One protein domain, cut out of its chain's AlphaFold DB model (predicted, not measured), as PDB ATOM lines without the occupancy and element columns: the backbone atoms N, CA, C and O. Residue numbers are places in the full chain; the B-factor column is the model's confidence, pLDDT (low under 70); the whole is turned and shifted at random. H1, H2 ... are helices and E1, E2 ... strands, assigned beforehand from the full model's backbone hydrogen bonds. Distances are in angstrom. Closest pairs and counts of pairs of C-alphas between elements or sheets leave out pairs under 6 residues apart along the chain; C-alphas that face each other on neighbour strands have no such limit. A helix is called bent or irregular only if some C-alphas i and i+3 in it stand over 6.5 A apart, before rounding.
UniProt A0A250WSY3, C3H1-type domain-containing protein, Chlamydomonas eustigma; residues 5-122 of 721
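This is residues 5 to 122 of the 721 residues of the protein "C3H1-type domain-containing protein" of Chlamydomonas eustigma (UniProt A0A250WSY3). A small closed barrel of five strands, strongly bent, makes the core, with a sixth short strand, E6, added beside E4. H1 and H3 pack on the outside of the barrel, H1 along E3 and H3 across E2 and E3, while the short H2 lies off it. The printed part has 118 residues, with named elements in the order E1 E2 E3 H1 E4 E5 E6 H2 H3; round the ring run E1 E2 E3 E5 E4 and back to E1, a mixed sheet. The class is mixed, helices and strands; the whole is compact, with a radius of gyration of the C-alphas of 13.7 A and spans of 42 by 36 by 25 A.

E1, residues 5 to 19, and E2, residues 22 to 35, form a hairpin, with N 11 and O 28 2.8 A apart. E2 forms a second hairpin with E3, residues 39 to 49, where N 29 and O 42 are 2.8 A apart; E1 E2 E3 is a meander, each strand the antiparallel neighbour of the one before. H1, residues 57 to 66, is on the barrel, outside it, at a height of 7.8 A over the sheet; it lies over E3, and only just not over E2, on which 2 of its C-alphas fall. On the local plane it runs along E3 at 10 degrees, and the closest C-alphas, those of Gly 48 and Ile 60, are 6.7 A apart. E4, residues 72 to 79, is antiparallel to E1, with N 75 and O 8 2.9 A apart. E5, residues 84 to 87, forms a hairpin with E4, N 86 and O 78 being 2.7 A apart, and is parallel to E3, with N 85 and O 45 2.8 A apart. E6, residues 92 to 95, is antiparallel to E4, with N 74 and O 92 2.8 A apart. H2, residues 97 to 100, is not on the barrel. H3, residues 110 to 118, is on it, outside, at a height of 9.3 A, over E2 and E3; on the local plane it runs across E2 at 83 degrees, and its closest C-alpha pair with E3, Cys 43 and Cys 115, is 6.4 A apart. Every O i to N i+4 pair is within hydrogen-bond range in H1 and H3; H2 is too short for one.

E1 begins at C-alpha 5, (-9.549, -12.340, -2.841), is 24.9 A long and bends by 112 degrees at residue 8. E2 is 24.1 A long, E3 26.2 A, H1 14.4 A, E4 20.3 A and H3 12.0 A. H3 ends at C-alpha 118, (-3.898, 8.351, 0.419).

The C-alphas farthest apart, those of Gly 37 and Gly 103, are 41.8 A apart. The printed part has no cut, and no link is long. The mean pLDDT of the printed part is 82.3; residues 36 to 38, 82 and 111 to 122 are under 70.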
ATOM      1  N   VAL A   5      -9.046 -12.857  -4.113       85.25
ATOM      2  CA  VAL A   5      -9.549 -12.340  -2.841       85.25
ATOM      3  C   VAL A   5     -10.957 -12.882  -2.658       85.25
ATOM      4  O   VAL A   5     -11.757 -12.838  -3.590       85.25
ATOM      5  N   ALA A   6     -11.269 -13.395  -1.477       86.38
ATOM      6  CA  ALA A   6     -12.611 -13.839  -1.133       86.38
ATOM      7  C   ALA A   6     -12.955 -13.351   0.274       86.38
ATOM      8  O   ALA A   6     -12.119 -13.443   1.170       86.38
ATOM      9  N   GLY A   7     -14.171 -12.836   0.447       83.81
ATOM     10  CA  GLY A   7     -14.673 -12.398   1.749       83.81
ATOM     11  C   GLY A   7     -14.108 -11.062   2.233       83.81
ATOM     12  O   GLY A   7     -14.095 -10.816   3.434       83.81
ATOM     13  N   LEU A   8     -13.620 -10.203   1.332       91.19
ATOM     14  CA  LEU A   8     -13.113  -8.889   1.727       91.19
ATOM     15  C   LEU A   8     -14.287  -7.939   1.965       91.19
ATOM     16  O   LEU A   8     -15.024  -7.630   1.028       91.19
ATOM     17  N   SER A   9     -14.453  -7.487   3.204       93.69
ATOM     18  CA  SER A   9     -15.579  -6.649   3.619       93.69
ATOM     19  C   SER A   9     -15.199  -5.176   3.728       93.69
ATOM     20  O   SER A   9     -14.131  -4.821   4.231       93.69
ATOM     21  N   GLY A  10     -16.089  -4.303   3.262       92.38
ATOM     22  CA  GLY A  10     -15.886  -2.864   3.331       92.38
ATOM     23  C   GLY A  10     -17.127  -2.046   2.997       92.38
ATOM     24  O   GLY A  10     -18.124  -2.553   2.477       92.38
ATOM     25  N   ARG A  11     -17.045  -0.754   3.303       94.06
ATOM     26  CA  ARG A  11     -18.091   0.236   3.062       94.06
ATOM     27  C   ARG A  11     -17.950   0.867   1.687       94.06
ATOM     28  O   ARG A  11     -16.881   1.375   1.352       94.06
ATOM     29  N   VAL A  12     -19.040   0.920   0.928       93.38
ATOM     30  CA  VAL A  12     -19.090   1.606  -0.370       93.38
ATOM     31  C   VAL A  12     -19.097   3.117  -0.160       93.38
ATOM     32  O   VAL A  12     -20.088   3.672   0.304       93.38
ATOM     33  N   ILE A  13     -18.029   3.808  -0.548       91.00
ATOM     34  CA  ILE A  13     -17.920   5.262  -0.325       91.00
ATOM     35  C   ILE A  13     -17.958   6.095  -1.603       91.00
ATOM     36  O   ILE A  13     -18.298   7.275  -1.574       91.00
ATOM     37  N   SER A  14     -17.660   5.485  -2.745       88.56
ATOM     38  CA  SER A  14     -17.749   6.132  -4.050       88.56
ATOM     39  C   SER A  14     -18.135   5.104  -5.102       88.56
ATOM     40  O   SER A  14     -17.806   3.924  -4.994       88.56
ATOM     41  N   LYS A  15     -18.867   5.551  -6.124       90.81
ATOM     42  CA  LYS A  15     -19.364   4.704  -7.208       90.81
ATOM     43  C   LYS A  15     -19.312   5.460  -8.526       90.81
ATOM     44  O   LYS A  15     -19.816   6.573  -8.641       90.81
ATOM     45  N   ARG A  16     -18.728   4.837  -9.548       89.31
ATOM     46  CA  ARG A  16     -18.554   5.391 -10.895       89.31
ATOM     47  C   ARG A  16     -19.009   4.367 -11.926       89.31
ATOM     48  O   ARG A  16     -18.699   3.188 -11.829       89.31
ATOM     49  N   SER A  17     -19.751   4.787 -12.943       86.62
ATOM     50  CA  SER A  17     -20.266   3.877 -13.979       86.62
ATOM     51  C   SER A  17     -19.994   4.443 -15.373       86.62
ATOM     52  O   SER A  17     -20.902   5.001 -15.983       86.62
ATOM     53  N   PRO A  18     -18.760   4.311 -15.895       78.75
ATOM     54  CA  PRO A  18     -18.349   4.948 -17.150       78.75
ATOM     55  C   PRO A  18     -19.043   4.376 -18.399       78.75
ATOM     56  O   PRO A  18     -18.933   4.934 -19.483       78.75
ATOM     57  N   GLY A  19     -19.776   3.266 -18.277       75.81
ATOM     58  CA  GLY A  19     -20.545   2.703 -19.382       75.81
ATOM     59  C   GLY A  19     -21.466   1.574 -18.942       75.81
ATOM     60  O   GLY A  19     -21.532   1.220 -17.767       75.81
ATOM     61  N   LYS A  20     -22.191   0.962 -19.883       77.44
ATOM     62  CA  LYS A  20     -23.176  -0.099 -19.578       77.44
ATOM     63  C   LYS A  20     -22.541  -1.411 -19.105       77.44
ATOM     64  O   LYS A  20     -23.175  -2.136 -18.352       77.44
ATOM     65  N   LYS A  21     -21.298  -1.677 -19.511       84.31
ATOM     66  CA  LYS A  21     -20.583  -2.942 -19.279       84.31
ATOM     67  C   LYS A  21     -19.668  -2.929 -18.054       84.31
ATOM     68  O   LYS A  21     -19.079  -3.955 -17.748       84.31
ATOM     69  N   ILE A  22     -19.491  -1.775 -17.412       89.00
ATOM     70  CA  ILE A  22     -18.501  -1.590 -16.353       89.00
ATOM     71  C   ILE A  22     -19.088  -0.736 -15.226       89.00
ATOM     72  O   ILE A  22     -19.857   0.197 -15.480       89.00
ATOM     73  N   VAL A  23     -18.716  -1.055 -13.993       91.81
ATOM     74  CA  VAL A  23     -18.955  -0.258 -12.791       91.81
ATOM     75  C   VAL A  23     -17.727  -0.334 -11.892       91.81
ATOM     76  O   VAL A  23     -17.168  -1.407 -11.696       91.81
ATOM     77  N   PHE A  24     -17.317   0.817 -11.376       92.75
ATOM     78  CA  PHE A  24     -16.279   0.957 -10.369       92.75
ATOM     79  C   PHE A  24     -16.917   1.421  -9.068       92.75
ATOM     80  O   PHE A  24     -17.834   2.248  -9.088       92.75
ATOM     81  N   PHE A  25     -16.425   0.935  -7.945       92.94
ATOM     82  CA  PHE A  25     -16.755   1.489  -6.643       92.94
ATOM     83  C   PHE A  25     -15.572   1.332  -5.701       92.94
ATOM     84  O   PHE A  25     -14.797   0.391  -5.827       92.94
ATOM     85  N   ASP A  26     -15.425   2.283  -4.792       91.88
ATOM     86  CA  ASP A  26     -14.330   2.292  -3.831       91.88
ATOM     87  C   ASP A  26     -14.858   1.798  -2.481       91.88
ATOM     88  O   ASP A  26     -15.919   2.249  -2.025       91.88
ATOM     89  N   LEU A  27     -14.130   0.861  -1.871       91.69
ATOM     90  CA  LEU A  27     -14.439   0.303  -0.560       91.69
ATOM     91  C   LEU A  27     -13.438   0.788   0.477       91.69
ATOM     92  O   LEU A  27     -12.241   0.583   0.295       91.69
ATOM     93  N   VAL A  28     -13.931   1.333   1.590       91.00
ATOM     94  CA  VAL A  28     -13.140   1.437   2.827       91.00
ATOM     95  C   VAL A  28     -13.266   0.121   3.558       91.00
ATOM     96  O   VAL A  28     -14.373  -0.311   3.872       91.00
ATOM     97  N   LEU A  29     -12.142  -0.537   3.786       89.62
ATOM     98  CA  LEU A  29     -12.110  -1.861   4.376       89.62
ATOM     99  C   LEU A  29     -12.381  -1.787   5.873       89.62
ATOM    100  O   LEU A  29     -11.868  -0.910   6.563       89.62
ATOM    101  N   GLU A  30     -13.166  -2.740   6.366       87.12
ATOM    102  CA  GLU A  30     -13.443  -2.866   7.798       87.12
ATOM    103  C   GLU A  30     -12.172  -3.220   8.582       87.12
ATOM    104  O   GLU A  30     -11.956  -2.732   9.689       87.12
ATOM    105  N   GLN A  31     -11.298  -4.027   7.976       83.06
ATOM    106  CA  GLN A  31      -9.968  -4.325   8.490       83.06
ATOM    107  C   GLN A  31      -8.914  -4.062   7.408       83.06
ATOM    108  O   GLN A  31      -9.136  -4.430   6.250       83.06
ATOM    109  N   PRO A  32      -7.760  -3.460   7.757       82.19
ATOM    110  CA  PRO A  32      -6.676  -3.264   6.810       82.19
ATOM    111  C   PRO A  32      -6.241  -4.591   6.186       82.19
ATOM    112  O   PRO A  32      -5.932  -5.556   6.885       82.19
ATOM    113  N   PHE A  33      -6.190  -4.638   4.861       82.38
ATOM    114  CA  PHE A  33      -5.827  -5.833   4.112       82.38
ATOM    115  C   PHE A  33      -4.381  -5.732   3.635       82.38
ATOM    116  O   PHE A  33      -3.987  -4.734   3.035       82.38
ATOM    117  N   HIS A  34      -3.573  -6.759   3.891       81.62
ATOM    118  CA  HIS A  34      -2.176  -6.755   3.466       81.62
ATOM    119  C   HIS A  34      -2.040  -7.165   1.995       81.62
ATOM    120  O   HIS A  34      -2.278  -8.318   1.626       81.62
ATOM    121  N   ILE A  35      -1.581  -6.236   1.157       75.19
ATOM    122  CA  ILE A  35      -1.243  -6.487  -0.242       75.19
ATOM    123  C   ILE A  35       0.276  -6.606  -0.353       75.19
ATOM    124  O   ILE A  35       1.014  -5.641  -0.162       75.19
ATOM    125  N   ALA A  36       0.771  -7.799  -0.697       65.81
ATOM    126  CA  ALA A  36       2.208  -8.004  -0.857       65.81
ATOM    127  C   ALA A  36       2.762  -7.129  -1.996       65.81
ATOM    128  O   ALA A  36       2.390  -7.336  -3.155       65.81
ATOM    129  N   GLY A  37       3.637  -6.187  -1.631       67.81
ATOM    130  CA  GLY A  37       4.206  -5.139  -2.487       67.81
ATOM    131  C   GLY A  37       3.831  -3.715  -2.050       67.81
ATOM    132  O   GLY A  37       4.656  -2.818  -2.164       67.81
ATOM    133  N   LEU A  38       2.634  -3.524  -1.480       65.69
ATOM    134  CA  LEU A  38       2.099  -2.212  -1.074       65.69
ATOM    135  C   LEU A  38       1.855  -2.080   0.440       65.69
ATOM    136  O   LEU A  38       1.603  -0.982   0.928       65.69
ATOM    137  N   GLY A  39       1.948  -3.179   1.193       74.56
ATOM    138  CA  GLY A  39       1.691  -3.193   2.631       74.56
ATOM    139  C   GLY A  39       0.197  -3.240   2.956       74.56
ATOM    140  O   GLY A  39      -0.609  -3.747   2.173       74.56
ATOM    141  N   TYR A  40      -0.178  -2.769   4.145       80.75
ATOM    142  CA  TYR A  40      -1.574  -2.744   4.582       80.75
ATOM    143  C   TYR A  40      -2.336  -1.601   3.915       80.75
ATOM    144  O   TYR A  40      -1.958  -0.439   4.045       80.75
ATOM    145  N   VAL A  41      -3.441  -1.932   3.249       79.81
ATOM    146  CA  VAL A  41      -4.364  -0.957   2.668       79.81
ATOM    147  C   VAL A  41      -5.676  -0.941   3.434       79.81
ATOM    148  O   VAL A  41      -6.197  -1.980   3.830       79.81
ATOM    149  N   SER A  42      -6.231   0.249   3.620       83.25
ATOM    150  CA  SER A  42      -7.543   0.474   4.234       83.25
ATOM    151  C   SER A  42      -8.614   0.855   3.210       83.25
ATOM    152  O   SER A  42      -9.777   1.010   3.567       83.25
ATOM    153  N   CYS A  43      -8.250   0.997   1.932       86.44
ATOM    154  CA  CYS A  43      -9.182   1.270   0.844       86.44
ATOM    155  C   CYS A  43      -8.757   0.547  -0.435       86.44
ATOM    156  O   CYS A  43      -7.565   0.457  -0.724       86.44
ATOM    157  N   VAL A  44      -9.730   0.064  -1.208       87.88
ATOM    158  CA  VAL A  44      -9.509  -0.616  -2.494       87.88
ATOM    159  C   VAL A  44     -10.533  -0.172  -3.534       87.88
ATOM    160  O   VAL A  44     -11.689   0.099  -3.206       87.88
ATOM    161  N   GLU A  45     -10.120  -0.118  -4.800       91.62
ATOM    162  CA  GLU A  45     -11.044   0.073  -5.918       91.62
ATOM    163  C   GLU A  45     -11.556  -1.294  -6.383       91.62
ATOM    164  O   GLU A  45     -10.803  -2.262  -6.495       91.62
ATOM    165  N   VAL A  46     -12.844  -1.383  -6.684       92.88
ATOM    166  CA  VAL A  46     -13.495  -2.619  -7.109       92.88
ATOM    167  C   VAL A  46     -14.150  -2.412  -8.465       92.88
ATOM    168  O   VAL A  46     -14.841  -1.420  -8.695       92.88
ATOM    169  N   LEU A  47     -13.944  -3.368  -9.366       92.94
ATOM    170  CA  LEU A  47     -14.354  -3.328 -10.761       92.94
ATOM    171  C   LEU A  47     -15.325  -4.473 -11.078       92.94
ATOM    172  O   LEU A  47     -14.947  -5.640 -11.157       92.94
ATOM    173  N   GLY A  48     -16.587  -4.136 -11.342       91.31
ATOM    174  CA  GLY A  48     -17.554  -5.035 -11.970       91.31
ATOM    175  C   GLY A  48     -17.520  -4.875 -13.489       91.31
ATOM    176  O   GLY A  48     -17.973  -3.853 -14.008       91.31
ATOM    177  N   LYS A  49     -17.002  -5.871 -14.217       90.31
ATOM    178  CA  LYS A  49     -16.874  -5.855 -15.688       90.31
ATOM    179  C   LYS A  49     -17.677  -6.985 -16.332       90.31
ATOM    180  O   LYS A  49     -17.562  -8.142 -15.934       90.31
ATOM    181  N   LEU A  50     -18.462  -6.655 -17.357       85.06
ATOM    182  CA  LEU A  50     -19.216  -7.617 -18.163       85.06
ATOM    183  C   LEU A  50     -18.272  -8.651 -18.790       85.06
ATOM    184  O   LEU A  50     -17.194  -8.290 -19.265       85.06
ATOM    185  N   ASN A  51     -18.707  -9.907 -18.816       82.62
ATOM    186  CA  ASN A  51     -17.963 -11.107 -19.209       82.62
ATOM    187  C   ASN A  51     -16.843 -11.532 -18.243       82.62
ATOM    188  O   ASN A  51     -16.182 -12.531 -18.507       82.62
ATOM    189  N   VAL A  52     -16.634 -10.811 -17.136       81.44
ATOM    190  CA  VAL A  52     -15.751 -11.255 -16.042       81.44
ATOM    191  C   VAL A  52     -16.555 -11.514 -14.777       81.44
ATOM    192  O   VAL A  52     -16.465 -12.588 -14.196       81.44
ATOM    193  N   TYR A  53     -17.357 -10.532 -14.373       82.00
ATOM    194  CA  TYR A  53     -18.256 -10.633 -13.230       82.00
ATOM    195  C   TYR A  53     -19.479 -11.499 -13.546       82.00
ATOM    196  O   TYR A  53     -19.870 -12.355 -12.764       82.00
ATOM    197  N   SER A  54     -20.080 -11.262 -14.712       81.62
ATOM    198  CA  SER A  54     -21.191 -12.045 -15.244       81.62
ATOM    199  C   SER A  54     -21.241 -11.894 -16.761       81.62
ATOM    200  O   SER A  54     -20.831 -10.862 -17.300       81.62
ATOM    201  N   SER A  55     -21.747 -12.917 -17.445       79.25
ATOM    202  CA  SER A  55     -22.066 -12.913 -18.876       79.25
ATOM    203  C   SER A  55     -23.282 -12.035 -19.193       79.25
ATOM    204  O   SER A  55     -23.452 -11.587 -20.327       79.25
ATOM    205  N   ASP A  56     -24.138 -11.784 -18.198       82.69
ATOM    206  CA  ASP A  56     -25.373 -11.035 -18.369       82.69
ATOM    207  C   ASP A  56     -25.189  -9.553 -18.023       82.69
ATOM    208  O   ASP A  56     -24.796  -9.155 -16.924       82.69
ATOM    209  N   SER A  57     -25.537  -8.692 -18.981       77.88
ATOM    210  CA  SER A  57     -25.522  -7.244 -18.780       77.88
ATOM    211  C   SER A  57     -26.530  -6.758 -17.738       77.88
ATOM    212  O   SER A  57     -26.370  -5.643 -17.235       77.88
ATOM    213  N   ARG A  58     -27.538  -7.574 -17.400       80.25
ATOM    214  CA  ARG A  58     -28.486  -7.320 -16.310       80.25
ATOM    215  C   ARG A  58     -27.794  -7.329 -14.954       80.25
ATOM    216  O   ARG A  58     -28.060  -6.429 -14.171       80.25
ATOM    217  N   ASP A  59     -26.829  -8.209 -14.714       77.38
ATOM    218  CA  ASP A  59     -26.172  -8.305 -13.405       77.38
ATOM    219  C   ASP A  59     -25.294  -7.083 -13.110       77.38
ATOM    220  O   ASP A  59     -25.234  -6.608 -11.980       77.38
ATOM    221  N   ILE A  60     -24.677  -6.497 -14.141       83.38
ATOM    222  CA  ILE A  60     -23.959  -5.217 -14.019       83.38
ATOM    223  C   ILE A  60     -24.932  -4.054 -13.760       83.38
ATOM    224  O   ILE A  60     -24.566  -3.095 -13.079       83.38
ATOM    225  N   ARG A  61     -26.161  -4.100 -14.296       81.00
ATOM    226  CA  ARG A  61     -27.208  -3.107 -13.982       81.00
ATOM    227  C   ARG A  61     -27.725  -3.282 -12.558       81.00
ATOM    228  O   ARG A  61     -27.798  -2.299 -11.835       81.00
ATOM    229  N   LEU A  62     -27.961  -4.517 -12.128       80.38
ATOM    230  CA  LEU A  62     -28.355  -4.837 -10.759       80.38
ATOM    231  C   LEU A  62     -27.286  -4.382  -9.763       80.38
ATOM    232  O   LEU A  62     -27.612  -3.708  -8.796       80.38
ATOM    233  N   LEU A  63     -25.997  -4.594 -10.044       82.50
ATOM    234  CA  LEU A  63     -24.909  -4.054  -9.217       82.50
ATOM    235  C   LEU A  63     -24.953  -2.513  -9.113       82.50
ATOM    236  O   LEU A  63     -24.571  -1.913  -8.104       82.50
ATOM    237  N   LYS A  64     -25.427  -1.835 -10.167       85.00
ATOM    238  CA  LYS A  64     -25.587  -0.372 -10.195       85.00
ATOM    239  C   LYS A  64     -26.799   0.119  -9.411       85.00
ATOM    240  O   LYS A  64     -26.730   1.217  -8.867       85.00
ATOM    241  N   GLU A  65     -27.852  -0.674  -9.341       83.56
ATOM    242  CA  GLU A  65     -29.105  -0.310  -8.681       83.56
ATOM    243  C   GLU A  65     -29.122  -0.724  -7.207       83.56
ATOM    244  O   GLU A  65     -29.585   0.042  -6.369       83.56
ATOM    245  N   ILE A  66     -28.569  -1.898  -6.890       81.50
ATOM    246  CA  ILE A  66     -28.608  -2.498  -5.551       81.50
ATOM    247  C   ILE A  66     -27.579  -1.852  -4.621       81.50
ATOM    248  O   ILE A  66     -27.911  -1.539  -3.486       81.50
ATOM    249  N   LEU A  67     -26.344  -1.628  -5.087       86.25
ATOM    250  CA  LEU A  67     -25.301  -1.045  -4.236       86.25
ATOM    251  C   LEU A  67     -25.498   0.465  -4.078       86.25
ATOM    252  O   LEU A  67     -25.295   1.218  -5.039       86.25
ATOM    253  N   CYS A  68     -25.823   0.918  -2.874       88.81
ATOM    254  CA  CYS A  68     -25.894   2.328  -2.516       88.81
ATOM    255  C   CYS A  68     -24.619   2.774  -1.779       88.81
ATOM    256  O   CYS A  68     -23.843   1.963  -1.277       88.81
ATOM    257  N   LEU A  69     -24.376   4.088  -1.736       91.31
ATOM    258  CA  LEU A  69     -23.299   4.636  -0.907       91.31
ATOM    259  C   LEU A  69     -23.634   4.422   0.578       91.31
ATOM    260  O   LEU A  69     -24.783   4.601   0.981       91.31
ATOM    261  N   GLY A  70     -22.626   4.055   1.363       87.75
ATOM    262  CA  GLY A  70     -22.730   3.715   2.780       87.75
ATOM    263  C   GLY A  70     -23.007   2.240   3.060       87.75
ATOM    264  O   GLY A  70     -22.845   1.817   4.204       87.75
ATOM    265  N   ASP A  71     -23.404   1.449   2.059       93.62
ATOM    266  CA  ASP A  71     -23.678   0.025   2.260       93.62
ATOM    267  C   ASP A  71     -22.393  -0.728   2.629       93.62
ATOM    268  O   ASP A  71     -21.322  -0.488   2.058       93.62
ATOM    269  N   MET A  72     -22.509  -1.658   3.576       92.25
ATOM    270  CA  MET A  72     -21.444  -2.594   3.936       92.25
ATOM    271  C   MET A  72     -21.592  -3.848   3.091       92.25
ATOM    272  O   MET A  72     -22.646  -4.491   3.118       92.25
ATOM    273  N   ILE A  73     -20.542  -4.210   2.358       94.38
ATOM    274  CA  ILE A  73     -20.556  -5.366   1.464       94.38
ATOM    275  C   ILE A  73     -19.307  -6.221   1.618       94.38
ATOM    276  O   ILE A  73     -18.230  -5.706   1.901       94.38
ATOM    277  N   SER A  74     -19.452  -7.522   1.375       94.06
ATOM    278  CA  SER A  74     -18.343  -8.458   1.214       94.06
ATOM    279  C   SER A  74     -18.175  -8.815  -0.256       94.06
ATOM    280  O   SER A  74     -19.154  -9.101  -0.949       94.06
ATOM    281  N   ILE A  75     -16.938  -8.801  -0.745       93.50
ATOM    282  CA  ILE A  75     -16.628  -9.056  -2.150       93.50
ATOM    283  C   ILE A  75     -15.702 -10.259  -2.329       93.50
ATOM    284  O   ILE A  75     -14.862 -10.577  -1.484       93.50
ATOM    285  N   ALA A  76     -15.829 -10.902  -3.489       91.81
ATOM    286  CA  ALA A  76     -14.885 -11.897  -3.974       91.81
ATOM    287  C   ALA A  76     -14.494 -11.595  -5.427       91.81
ATOM    288  O   ALA A  76     -15.334 -11.300  -6.287       91.81
ATOM    289  N   GLY A  77     -13.196 -11.648  -5.700       91.38
ATOM    290  CA  GLY A  77     -12.624 -11.173  -6.946       91.38
ATOM    291  C   GLY A  77     -11.166 -11.557  -7.136       91.38
ATOM    292  O   GLY A  77     -10.597 -12.362  -6.401       91.38
ATOM    293  N   GLN A  78     -10.548 -10.976  -8.153       89.81
ATOM    294  CA  GLN A  78      -9.126 -11.128  -8.440       89.81
ATOM    295  C   GLN A  78      -8.510  -9.760  -8.673       89.81
ATOM    296  O   GLN A  78      -9.158  -8.885  -9.239       89.81
ATOM    297  N   PHE A  79      -7.266  -9.573  -8.255       85.69
ATOM    298  CA  PHE A  79      -6.543  -8.344  -8.559       85.69
ATOM    299  C   PHE A  79      -6.254  -8.250 -10.061       85.69
ATOM    300  O   PHE A  79      -5.632  -9.150 -10.631       85.69
ATOM    301  N   ASP A  80      -6.718  -7.163 -10.675       80.69
ATOM    302  CA  ASP A  80      -6.412  -6.783 -12.062       80.69
ATOM    303  C   ASP A  80      -5.161  -5.899 -12.125       80.69
ATOM    304  O   ASP A  80      -4.308  -6.051 -12.995       80.69
ATOM    305  N   SER A  81      -5.025  -5.019 -11.133       75.31
ATOM    306  CA  SER A  81      -3.872  -4.154 -10.883       75.31
ATOM    307  C   SER A  81      -3.475  -4.238  -9.404       75.31
ATOM    308  O   SER A  81      -4.071  -5.001  -8.641       75.31
ATOM    309  N   GLU A  82      -2.486  -3.456  -8.962       68.06
ATOM    310  CA  GLU A  82      -2.037  -3.489  -7.563       68.06
ATOM    311  C   GLU A  82      -3.103  -3.005  -6.551       68.06
ATOM    312  O   GLU A  82      -3.030  -3.368  -5.379       68.06
ATOM    313  N   TRP A  83      -4.120  -2.249  -6.990       72.69
ATOM    314  CA  TRP A  83      -5.161  -1.649  -6.130       72.69
ATOM    315  C   TRP A  83      -6.603  -1.879  -6.610       72.69
ATOM    316  O   TRP A  83      -7.543  -1.536  -5.887       72.69
ATOM    317  N   THR A  84      -6.796  -2.450  -7.804       86.31
ATOM    318  CA  THR A  84      -8.127  -2.711  -8.372       86.31
ATOM    319  C   THR A  84      -8.465  -4.200  -8.310       86.31
ATOM    320  O   THR A  84      -7.791  -5.038  -8.918       86.31
ATOM    321  N   ILE A  85      -9.555  -4.534  -7.617       90.31
ATOM    322  CA  ILE A  85     -10.100  -5.891  -7.524       90.31
ATOM    323  C   ILE A  85     -11.234  -6.048  -8.538       90.31
ATOM    324  O   ILE A  85     -12.274  -5.402  -8.436       90.31
ATOM    325  N   MET A  86     -11.076  -6.944  -9.505       91.56
ATOM    326  CA  MET A  86     -12.139  -7.345 -10.419       91.56
ATOM    327  C   MET A  86     -13.063  -8.368  -9.768       91.56
ATOM    328  O   MET A  86     -12.622  -9.448  -9.377       91.56
ATOM    329  N   LEU A  87     -14.355  -8.050  -9.680       92.75
ATOM    330  CA  LEU A  87     -15.354  -8.963  -9.132       92.75
ATOM    331  C   LEU A  87     -15.481 -10.213 -10.000       92.75
ATOM    332  O   LEU A  87     -15.663 -10.121 -11.215       92.75
ATOM    333  N   THR A  88     -15.468 -11.372  -9.349       88.88
ATOM    334  CA  THR A  88     -15.753 -12.668  -9.982       88.88
ATOM    335  C   THR A  88     -17.037 -13.306  -9.468       88.88
ATOM    336  O   THR A  88     -17.488 -14.297 -10.028       88.88
ATOM    337  N   GLN A  89     -17.602 -12.776  -8.382       86.44
ATOM    338  CA  GLN A  89     -18.853 -13.239  -7.787       86.44
ATOM    339  C   GLN A  89     -19.701 -12.046  -7.335       86.44
ATOM    340  O   GLN A  89     -19.133 -10.980  -7.061       86.44
ATOM    341  N   PRO A  90     -21.035 -12.211  -7.239       86.62
ATOM    342  CA  PRO A  90     -21.928 -11.213  -6.661       86.62
ATOM    343  C   PRO A  90     -21.471 -10.764  -5.269       86.62
ATOM    344  O   PRO A  90     -21.144 -11.618  -4.444       86.62
ATOM    345  N   PRO A  91     -21.435  -9.449  -4.990       90.56
ATOM    346  CA  PRO A  91     -21.135  -8.962  -3.655       90.56
ATOM    347  C   PRO A  91     -22.249  -9.371  -2.691       90.56
ATOM    348  O   PRO A  91     -23.434  -9.306  -3.024       90.56
ATOM    349  N   ILE A  92     -21.862  -9.756  -1.482       91.19
ATOM    350  CA  ILE A  92     -22.791 -10.076  -0.403       91.19
ATOM    351  C   ILE A  92     -23.063  -8.789   0.365       91.19
ATOM    352  O   ILE A  92     -22.146  -8.152   0.876       91.19
ATOM    353  N   LEU A  93     -24.330  -8.399   0.438       89.81
ATOM    354  CA  LEU A  93     -24.769  -7.234   1.193       89.81
ATOM    355  C   LEU A  93     -24.790  -7.589   2.690       89.81
ATOM    356  O   LEU A  93     -25.574  -8.439   3.103       89.81
ATOM    357  N   ILE A  94     -23.923  -6.968   3.487       90.50
ATOM    358  CA  ILE A  94     -23.840  -7.194   4.939       90.50
ATOM    359  C   ILE A  94     -24.826  -6.274   5.659       90.50
ATOM    360  O   ILE A  94     -25.577  -6.702   6.533       90.50
ATOM    361  N   THR A  95     -24.836  -4.987   5.306       90.25
ATOM    362  CA  THR A  95     -25.725  -3.999   5.927       90.25
ATOM    363  C   THR A  95     -26.096  -2.915   4.930       90.25
ATOM    364  O   THR A  95     -25.232  -2.371   4.245       90.25
ATOM    365  N   ILE A  96     -27.384  -2.575   4.885       89.81
ATOM    366  CA  ILE A  96     -27.899  -1.465   4.082       89.81
ATOM    367  C   ILE A  96     -27.844  -0.191   4.917       89.81
ATOM    368  O   ILE A  96     -28.420  -0.128   6.011       89.81
ATOM    369  N   TRP A  97     -27.210   0.856   4.388       87.56
ATOM    370  CA  TRP A  97     -27.067   2.121   5.109       87.56
ATOM    371  C   TRP A  97     -28.421   2.717   5.489       87.56
ATOM    372  O   TRP A  97     -28.664   3.062   6.637       87.56
ATOM    373  N   ARG A  98     -29.354   2.771   4.536       84.25
ATOM    374  CA  ARG A  98     -30.684   3.366   4.751       84.25
ATOM    375  C   ARG A  98     -31.536   2.635   5.787       84.25
ATOM    376  O   ARG A  98     -32.448   3.242   6.334       84.25
ATOM    377  N   GLN A  99     -31.278   1.349   6.019       87.06
ATOM    378  CA  GLN A  99     -31.994   0.574   7.034       87.06
ATOM    379  C   GLN A  99     -31.402   0.801   8.424       87.06
ATOM    380  O   GLN A  99     -32.146   0.909   9.390       87.06
ATOM    381  N   SER A 100     -30.075   0.912   8.512       80.06
ATOM    382  CA  SER A 100     -29.382   1.226   9.768       80.06
ATOM    383  C   SER A 100     -29.490   2.708  10.160       80.06
ATOM    384  O   SER A 100     -29.448   3.021  11.343       80.06
ATOM    385  N   HIS A 101     -29.677   3.606   9.187       81.50
ATOM    386  CA  HIS A 101     -29.739   5.061   9.365       81.50
ATOM    387  C   HIS A 101     -30.921   5.664   8.576       81.50
ATOM    388  O   HIS A 101     -30.724   6.344   7.558       81.50
ATOM    389  N   PRO A 102     -32.174   5.399   8.988       77.25
ATOM    390  CA  PRO A 102     -33.353   5.888   8.281       77.25
ATOM    391  C   PRO A 102     -33.411   7.422   8.296       77.25
ATOM    392  O   PRO A 102     -33.198   8.060   9.323       77.25
ATOM    393  N   GLY A 103     -33.698   8.025   7.140       74.62
ATOM    394  CA  GLY A 103     -33.798   9.484   6.988       74.62
ATOM    395  C   GLY A 103     -32.460  10.228   6.894       74.62
ATOM    396  O   GLY A 103     -32.467  11.436   6.667       74.62
ATOM    397  N   ILE A 104     -31.323   9.531   7.000       79.00
ATOM    398  CA  ILE A 104     -29.986  10.133   6.932       79.00
ATOM    399  C   ILE A 104     -29.288   9.695   5.642       79.00
ATOM    400  O   ILE A 104     -29.036   8.510   5.406       79.00
ATOM    401  N   THR A 105     -28.937  10.662   4.793       83.25
ATOM    402  CA  THR A 105     -28.124  10.404   3.596       83.25
ATOM    403  C   THR A 105     -26.685  10.110   4.009       83.25
ATOM    404  O   THR A 105     -26.107  10.852   4.800       83.25
ATOM    405  N   PHE A 106     -26.097   9.040   3.469       85.19
ATOM    406  CA  PHE A 106     -24.693   8.722   3.717       85.19
ATOM    407  C   PHE A 106     -23.786   9.853   3.216       85.19
ATOM    408  O   PHE A 106     -23.842  10.219   2.040       85.19
ATOM    409  N   SER A 107     -22.929  10.358   4.100       81.12
ATOM    410  CA  SER A 107     -21.833  11.262   3.770       81.12
ATOM    411  C   SER A 107     -20.545  10.660   4.330       81.12
ATOM    412  O   SER A 107     -20.484  10.446   5.541       81.12
ATOM    413  N   PRO A 108     -19.527  10.383   3.496       79.88
ATOM    414  CA  PRO A 108     -18.268   9.839   3.984       79.88
ATOM    415  C   PRO A 108     -17.568  10.861   4.889       79.88
ATOM    416  O   PRO A 108     -17.557  12.063   4.611       79.88
ATOM    417  N   SER A 109     -16.994  10.378   5.984       75.81
ATOM    418  CA  SER A 109     -16.217  11.181   6.926       75.81
ATOM    419  C   SER A 109     -14.932  11.726   6.280       75.81
ATOM    420  O   SER A 109     -14.408  11.132   5.331       75.81
ATOM    421  N   PRO A 110     -14.359  12.827   6.802       70.81
ATOM    422  CA  PRO A 110     -13.077  13.347   6.322       70.81
ATOM    423  C   PRO A 110     -11.938  12.315   6.358       70.81
ATOM    424  O   PRO A 110     -11.040  12.366   5.521       70.81
ATOM    425  N   GLU A 111     -11.987  11.352   7.282       65.62
ATOM    426  CA  GLU A 111     -11.024  10.251   7.387       65.62
ATOM    427  C   GLU A 111     -11.206   9.216   6.269       65.62
ATOM    428  O   GLU A 111     -10.226   8.837   5.625       65.62
ATOM    429  N   GLU A 112     -12.448   8.827   5.957       69.75
ATOM    430  CA  GLU A 112     -12.777   7.948   4.820       69.75
ATOM    431  C   GLU A 112     -12.401   8.609   3.479       69.75
ATOM    432  O   GLU A 112     -11.849   7.962   2.585       69.75
ATOM    433  N   ILE A 113     -12.606   9.926   3.352       67.94
ATOM    434  CA  ILE A 113     -12.170  10.709   2.185       67.94
ATOM    435  C   ILE A 113     -10.638  10.810   2.138       67.94
ATOM    436  O   ILE A 113     -10.031  10.623   1.080       67.94
ATOM    437  N   SER A 114      -9.975  11.057   3.272       66.56
ATOM    438  CA  SER A 114      -8.510  11.064   3.341       66.56
ATOM    439  C   SER A 114      -7.925   9.701   2.972       66.56
ATOM    440  O   SER A 114      -6.851   9.656   2.373       66.56
ATOM    441  N   CYS A 115      -8.610   8.610   3.310       62.81
ATOM    442  CA  CYS A 115      -8.220   7.252   2.966       62.81
ATOM    443  C   CYS A 115      -8.279   7.005   1.447       62.81
ATOM    444  O   CYS A 115      -7.345   6.421   0.895       62.81
ATOM    445  N   LEU A 116      -9.305   7.516   0.749       64.19
ATOM    446  CA  LEU A 116      -9.363   7.498  -0.725       64.19
ATOM    447  C   LEU A 116      -8.195   8.243  -1.368       64.19
ATOM    448  O   LEU A 116      -7.642   7.810  -2.382       64.19
ATOM    449  N   LEU A 117      -7.841   9.396  -0.804       59.62
ATOM    450  CA  LEU A 117      -6.777  10.236  -1.341       59.62
ATOM    451  C   LEU A 117      -5.403   9.602  -1.090       59.62
ATOM    452  O   LEU A 117      -4.583   9.561  -1.996       59.62
ATOM    453  N   LYS A 118      -5.166   9.026   0.092       58.00
ATOM    454  CA  LYS A 118      -3.898   8.351   0.419       58.00
ATOM    455  C   LYS A 118      -3.709   7.020  -0.323       58.00
ATOM    456  O   LYS A 118      -2.574   6.648  -0.592       58.00
ATOM    457  N   GLY A 119      -4.799   6.320  -0.656       51.91
ATOM    458  CA  GLY A 119      -4.778   5.008  -1.313       51.91
ATOM    459  C   GLY A 119      -4.933   5.016  -2.840       51.91
ATOM    460  O   GLY A 119      -4.971   3.942  -3.432       51.91
ATOM    461  N   SER A 120      -5.047   6.181  -3.496       49.09
ATOM    462  CA  SER A 120      -5.218   6.263  -4.956       49.09
ATOM    463  C   SER A 120      -4.020   6.925  -5.657       49.09
ATOM    464  O   SER A 120      -3.511   7.942  -5.181       49.09
ATOM    465  N   PRO A 121      -3.620   6.467  -6.863       42.72
ATOM    466  CA  PRO A 121      -2.614   7.160  -7.681       42.72
ATOM    467  C   PRO A 121      -3.015   8.601  -8.051       42.72
ATOM    468  O   PRO A 121      -2.188   9.396  -8.496       42.72
ATOM    469  N   LYS A 122      -4.297   8.958  -7.877       42.22
ATOM    470  CA  LYS A 122      -4.854  10.277  -8.209       42.22
ATOM    471  C   LYS A 122      -4.401  11.396  -7.268       42.22
ATOM    472  O   LYS A 122      -4.512  12.557  -7.652       42.22
TER     473      LYS A 122